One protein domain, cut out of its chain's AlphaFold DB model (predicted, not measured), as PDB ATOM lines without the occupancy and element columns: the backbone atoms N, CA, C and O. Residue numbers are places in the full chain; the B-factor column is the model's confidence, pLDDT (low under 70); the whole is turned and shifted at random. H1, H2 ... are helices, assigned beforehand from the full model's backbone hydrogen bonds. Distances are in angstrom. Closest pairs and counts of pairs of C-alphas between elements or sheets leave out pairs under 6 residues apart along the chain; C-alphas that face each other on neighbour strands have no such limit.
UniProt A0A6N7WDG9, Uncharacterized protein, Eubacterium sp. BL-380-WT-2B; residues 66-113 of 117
ATOM      1  N   LYS A  66     -38.085  36.798  16.267       92.38
ATOM      2  CA  LYS A  66     -38.845  36.869  17.516       92.38
ATOM      3  C   LYS A  66     -40.223  36.238  17.381       92.38
ATOM      4  O   LYS A  66     -40.561  35.400  18.209       92.38
ATOM      5  N   SER A  67     -41.017  36.635  16.383       92.12
ATOM      6  CA  SER A  67     -42.382  36.112  16.241       92.12
ATOM      7  C   SER A  67     -42.367  34.604  15.998       92.12
ATOM      8  O   SER A  67     -43.057  33.872  16.697       92.12
ATOM      9  N   VAL A  68     -41.498  34.132  15.100       92.06
ATOM     10  CA  VAL A  68     -41.357  32.703  14.787       92.06
ATOM     11  C   VAL A  68     -40.884  31.911  16.008       92.06
ATOM     12  O   VAL A  68     -41.420  30.846  16.307       92.06
ATOM     13  N   PHE A  69     -39.907  32.425  16.762       92.75
ATOM     14  CA  PHE A  69     -39.406  31.727  17.946       92.75
ATOM     15  C   PHE A  69     -40.454  31.638  19.063       92.75
ATOM     16  O   PHE A  69     -40.600  30.585  19.680       92.75
ATOM     17  N   LEU A  70     -41.193  32.720  19.318       93.44
ATOM     18  CA  LEU A  70     -42.230  32.746  20.352       93.44
ATOM     19  C   LEU A  70     -43.460  31.905  19.977       93.44
ATOM     20  O   LEU A  70     -44.089  31.352  20.872       93.44
ATOM     21  N   GLU A  71     -43.771  31.743  18.686       93.19
ATOM     22  CA  GLU A  71     -44.789  30.787  18.225       93.19
ATOM     23  C   GLU A  71     -44.400  29.335  18.553       93.19
ATOM     24  O   GLU A  71     -45.241  28.555  18.995       93.19
ATOM     25  N   MET A  72     -43.122  28.972  18.390       93.00
ATOM     26  CA  MET A  72     -42.627  27.626  18.716       93.00
ATOM     27  C   MET A  72     -42.453  27.398  20.225       93.00
ATOM     28  O   MET A  72     -42.656  26.287  20.714       93.00
ATOM     29  N   PHE A  73     -42.073  28.439  20.971       94.25
ATOM     30  CA  PHE A  73     -41.746  28.364  22.398       94.25
ATOM     31  C   PHE A  73     -42.463  29.464  23.202       94.25
ATOM     32  O   PHE A  73     -41.812  30.366  23.737       94.25
ATOM     33  N   PRO A  74     -43.798  29.388  23.357       93.38
ATOM     34  CA  PRO A  74     -44.602  30.480  23.922       93.38
ATOM     35  C   PRO A  74     -44.303  30.785  25.396       93.38
ATOM     36  O   PRO A  74     -44.530  31.900  25.857       93.38
ATOM     37  N   ASN A  75     -43.763  29.812  26.134       93.81
ATOM     38  CA  ASN A  75     -43.466  29.936  27.562       93.81
ATOM     39  C   ASN A  75     -41.993  30.283  27.847       93.81
ATOM     40  O   ASN A  75     -41.550  30.181  28.992       93.81
ATOM     41  N   VAL A  76     -41.201  30.634  26.825       93.69
ATOM     42  CA  VAL A  76     -39.797  31.014  27.029       93.69
ATOM     43  C   VAL A  76     -39.705  32.309  27.836       93.69
ATOM     44  O   VAL A  76     -40.499  33.234  27.665       93.69
ATOM     45  N   LYS A  77     -38.700  32.402  28.708       92.75
ATOM     46  CA  LYS A  77     -38.410  33.645  29.420       92.75
ATOM     47  C   LYS A  77     -37.995  34.733  28.424       92.75
ATOM     48  O   LYS A  77     -37.080  34.542  27.620       92.75
ATOM     49  N   THR A  78     -38.640  35.886  28.525       94.38
ATOM     50  CA  THR A  78     -38.350  37.066  27.712       94.38
ATOM     51  C   THR A  78     -37.727  38.181  28.549       94.38
ATOM     52  O   THR A  78     -37.873  38.236  29.775       94.38
ATOM     53  N   THR A  79     -36.984  39.062  27.883       93.06
ATOM     54  CA  THR A  79     -36.470  40.306  28.465       93.06
ATOM     55  C   THR A  79     -37.604  41.320  28.649       93.06
ATOM     56  O   THR A  79     -38.732  41.110  28.198       93.06
ATOM     57  N   LYS A  80     -37.313  42.476  29.262       90.12
ATOM     58  CA  LYS A  80     -38.280  43.590  29.351       90.12
ATOM     59  C   LYS A  80     -38.730  44.105  27.975       90.12
ATOM     60  O   LYS A  80     -39.834  44.616  27.850       90.12
ATOM     61  N   GLU A  81     -37.899  43.931  26.949       85.38
ATOM     62  CA  GLU A  81     -38.181  44.282  25.547       85.38
ATOM     63  C   GLU A  81     -38.968  43.172  24.812       85.38
ATOM     64  O   GLU A  81     -39.273  43.251  23.615       85.38
ATOM     65  N   GLY A  82     -39.315  42.099  25.529       90.44
ATOM     66  CA  GLY A  82     -40.185  41.025  25.070       90.44
ATOM     67  C   GLY A  82     -39.546  40.069  24.067       90.44
ATOM     68  O   GLY A  82     -40.256  39.236  23.516       90.44
ATOM     69  N   HIS A  83     -38.250  40.185  23.778       91.25
ATOM     70  CA  HIS A  83     -37.528  39.179  23.001       91.25
ATOM     71  C   HIS A  83     -36.957  38.097  23.933       91.25
ATOM     72  O   HIS A  83     -36.797  38.347  25.131       91.25
ATOM     73  N   PRO A  84     -36.641  36.896  23.427       91.69
ATOM     74  CA  PRO A  84     -36.025  35.863  24.248       91.69
ATOM     75  C   PRO A  84     -34.688  36.302  24.863       91.69
ATOM     76  O   PRO A  84     -33.890  36.982  24.210       91.69
ATOM     77  N   ASP A  85     -34.433  35.887  26.107       89.31
ATOM     78  CA  ASP A  85     -33.208  36.198  26.868       89.31
ATOM     79  C   ASP A  85     -32.023  35.307  26.439       89.31
ATOM     80  O   ASP A  85     -31.388  34.614  27.233       89.31
ATOM     81  N   PHE A  86     -31.773  35.254  25.129       86.19
ATOM     82  CA  PHE A  86     -30.613  34.602  24.536       86.19
ATOM     83  C   PHE A  86     -30.198  35.289  23.231       86.19
ATOM     84  O   PHE A  86     -30.979  35.954  22.549       86.19
ATOM     85  N   CYS A  87     -28.929  35.107  22.870       85.62
ATOM     86  CA  CYS A  87     -28.361  35.695  21.664       85.62
ATOM     87  C   CYS A  87     -28.803  34.914  20.414       85.62
ATOM     88  O   CYS A  87     -28.406  33.758  20.237       85.62
ATOM     89  N   LEU A  88     -29.557  35.564  19.520       85.75
ATOM     90  CA  LEU A  88     -30.017  34.982  18.253       85.75
ATOM     91  C   LEU A  88     -28.855  34.445  17.398       85.75
ATOM     92  O   LEU A  88     -28.944  33.347  16.856       85.75
ATOM     93  N   LYS A  89     -27.725  35.165  17.341       82.25
ATOM     94  CA  LYS A  89     -26.523  34.738  16.601       82.25
ATOM     95  C   LYS A  89     -25.983  33.391  17.081       82.25
ATOM     96  O   LYS A  89     -25.585  32.558  16.271       82.25
ATOM     97  N   ARG A  90     -25.986  33.169  18.400       82.50
ATOM     98  CA  ARG A  90     -25.552  31.894  18.989       82.50
ATOM     99  C   ARG A  90     -26.529  30.770  18.660       82.50
ATOM    100  O   ARG A  90     -26.074  29.662  18.408       82.50
ATOM    101  N   LEU A  91     -27.833  31.060  18.634       83.75
ATOM    102  CA  LEU A  91     -28.856  30.082  18.259       83.75
ATOM    103  C   LEU A  91     -28.711  29.641  16.796       83.75
ATOM    104  O   LEU A  91     -28.755  28.450  16.518       83.75
ATOM    105  N   LEU A  92     -28.520  30.588  15.874       81.31
ATOM    106  CA  LEU A  92     -28.439  30.307  14.436       81.31
ATOM    107  C   LEU A  92     -27.077  29.740  13.992       81.31
ATOM    108  O   LEU A  92     -26.920  29.360  12.837       81.31
ATOM    109  N   GLY A  93     -26.080  29.687  14.883       72.94
ATOM    110  CA  GLY A  93     -24.764  29.113  14.583       72.94
ATOM    111  C   GLY A  93     -23.955  29.883  13.532       72.94
ATOM    112  O   GLY A  93     -23.060  29.309  12.912       72.94
ATOM    113  N   VAL A  94     -24.254  31.169  13.319       65.62
ATOM    114  CA  VAL A  94     -23.657  31.978  12.244       65.62
ATOM    115  C   VAL A  94     -22.163  32.192  12.503       65.62
ATOM    116  O   VAL A  94     -21.771  32.820  13.491       65.62
ATOM    117  N   LYS A  95     -21.322  31.682  11.596       51.72
ATOM    118  CA  LYS A  95     -19.873  31.925  11.533       51.72
ATOM    119  C   LYS A  95     -19.557  32.694  10.240       51.72
ATOM    120  O   LYS A  95     -19.762  32.139   9.168       51.72
ATOM    121  N   GLY A  96     -19.029  33.919  10.323       52.62
ATOM    122  CA  GLY A  96     -18.508  34.673   9.162       52.62
ATOM    123  C   GLY A  96     -19.276  35.949   8.776       52.62
ATOM    124  O   GLY A  96     -20.188  36.359   9.487       52.62
ATOM    125  N   GLU A  97     -18.864  36.569   7.656       45.34
ATOM    126  CA  GLU A  97     -19.223  37.924   7.160       45.34
ATOM    127  C   GLU A  97     -20.722  38.192   6.915       45.34
ATOM    128  O   GLU A  97     -21.124  39.348   6.797       45.34
ATOM    129  N   TYR A  98     -21.571  37.163   6.904       54.81
ATOM    130  CA  TYR A  98     -23.030  37.296   6.822       54.81
ATOM    131  C   TYR A  98     -23.638  37.449   8.218       54.81
ATOM    132  O   TYR A  98     -24.427  36.617   8.673       54.81
ATOM    133  N   ASP A  99     -23.217  38.488   8.941       61.69
ATOM    134  CA  ASP A  99     -23.619  38.670  10.330       61.69
ATOM    135  C   ASP A  99     -25.085  39.129  10.413       61.69
ATOM    136  O   ASP A  99     -25.426  40.311  10.319       61.69
ATOM    137  N   ILE A 100     -25.981  38.160  10.616       64.00
ATOM    138  CA  ILE A 100     -27.424  38.373  10.827       64.00
ATOM    139  C   ILE A 100     -27.673  39.240  12.080       64.00
ATOM    140  O   ILE A 100     -28.785  39.714  12.300       64.00
ATOM    141  N   CYS A 101     -26.648  39.478  12.902       71.62
ATOM    142  CA  CYS A 101     -26.694  40.308  14.097       71.62
ATOM    143  C   CYS A 101     -25.272  40.785  14.452       71.62
ATOM    144  O   CYS A 101     -24.504  40.022  15.039       71.62
ATOM    145  N   SER A 102     -24.906  42.023  14.088       69.00
ATOM    146  CA  SER A 102     -23.614  42.606  14.484       69.00
ATOM    147  C   SER A 102     -23.620  43.020  15.960       69.00
ATOM    148  O   SER A 102     -24.675  43.194  16.566       69.00
ATOM    149  N   CYS A 103     -22.439  43.212  16.552       67.25
ATOM    150  CA  CYS A 103     -22.323  43.724  17.925       67.25
ATOM    151  C   CYS A 103     -22.755  45.198  18.073       67.25
ATOM    152  O   CYS A 103     -22.854  45.678  19.199       67.25
ATOM    153  N   ASP A 104     -23.011  45.897  16.963       74.06
ATOM    154  CA  ASP A 104     -23.354  47.325  16.937       74.06
ATOM    155  C   ASP A 104     -24.864  47.590  17.034       74.06
ATOM    156  O   ASP A 104     -25.295  48.742  17.032       74.06
ATOM    157  N   ILE A 105     -25.684  46.537  17.101       81.56
ATOM    158  CA  ILE A 105     -27.140  46.645  17.238       81.56
ATOM    159  C   ILE A 105     -27.618  45.929  18.497       81.56
ATOM    160  O   ILE A 105     -26.947  45.044  19.035       81.56
ATOM    161  N   THR A 106     -28.799  46.304  18.987       87.31
ATOM    162  CA  THR A 106     -29.342  45.686  20.197       87.31
ATOM    163  C   THR A 106     -29.831  44.262  19.921       87.31
ATOM    164  O   THR A 106     -30.185  43.900  18.795       87.31
ATOM    165  N   CYS A 107     -29.912  43.432  20.967       87.69
ATOM    166  CA  CYS A 107     -30.526  42.108  20.843       87.69
ATOM    167  C   CYS A 107     -31.974  42.215  20.348       87.69
ATOM    168  O   CYS A 107     -32.376  41.423  19.497       87.69
ATOM    169  N   GLY A 108     -32.730  43.209  20.827       88.81
ATOM    170  CA  GLY A 108     -34.075  43.505  20.341       88.81
ATOM    171  C   GLY A 108     -34.116  43.754  18.834       88.81
ATOM    172  O   GLY A 108     -34.961  43.171  18.154       88.81
ATOM    173  N   ASP A 109     -33.173  44.530  18.295       88.38
ATOM    174  CA  ASP A 109     -33.083  44.782  16.852       88.38
ATOM    175  C   ASP A 109     -32.807  43.496  16.073       88.38
ATOM    176  O   ASP A 109     -33.490  43.228  15.088       88.38
ATOM    177  N   CYS A 110     -31.869  42.660  16.534       88.62
ATOM    178  CA  CYS A 110     -31.597  41.364  15.904       88.62
ATOM    179  C   CYS A 110     -32.838  40.468  15.883       88.62
ATOM    180  O   CYS A 110     -33.165  39.860  14.867       88.62
ATOM    181  N   TRP A 111     -33.547  40.414  17.007       90.25
ATOM    182  CA  TRP A 111     -34.760  39.627  17.174       90.25
ATOM    183  C   TRP A 111     -35.925  40.118  16.307       90.25
ATOM    184  O   TRP A 111     -36.723  39.306  15.840       90.25
ATOM    185  N   ASN A 112     -36.009  41.425  16.063       89.50
ATOM    186  CA  ASN A 112     -37.040  42.049  15.234       89.50
ATOM    187  C   ASN A 112     -36.700  42.069  13.735       89.50
ATOM    188  O   ASN A 112     -37.503  42.569  12.945       89.50
ATOM    189  N   ARG A 113     -35.553  41.523  13.316       86.06
ATOM    190  CA  ARG A 113     -35.264  41.342  11.888       86.06
ATOM    191  C   ARG A 113     -36.271  40.382  11.265       86.06
ATOM    192  O   ARG A 113     -36.650  39.383  11.881       86.06
TER     193      ARG A 113
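Overview. This is residues 66 to 113 of the 117 residues of an uncharacterized protein of Eubacterium sp. BL-380-WT-2B (UniProt A0A6N7WDG9). Little regular structure: three short helices stand in a triangle, joined by two long loops, one of which sticks out at one end with residues 93 to 98. The printed part has 48 residues with H1, H2 and H3 in that order and no named strand. Its class is all helix, though named elements hold only 17 residues. It is compact, with a radius of gyration of the C-alphas of 10.8 A, yet elongated, spanning 32 by 19 by 14 A.

Arrangement. H1, residues 66 to 72, is close to but not clearly touching H3, residues 107 to 111; their closest C-alphas, of Lys 66 and Trp 111, are 4.9 A apart. H3 only just touches H2, residues 88 to 92, with 3 pairs of C-alphas within 8 A, the closest being Leu 88 and Trp 111 at 6.7 A. H1 and H2 are apart. In H1, H2 and H3 every O i to N i+4 pair is within hydrogen-bond range.

Along the chain. H1 begins at C-alpha 66 (-38.845, 36.869, 17.516) and is 10.1 A long. H2 measures 6.2 A. H3 measures 6.1 A and ends at C-alpha 111 (-34.760, 39.627, 17.174).

Size, cuts and confidence. The C-alphas farthest apart, of Asn 75 and Glu 97, are 32.7 A apart. The printed part has no cut. Both links are long. Residues 94 to 100 and 102 to 103 have pLDDT under 70.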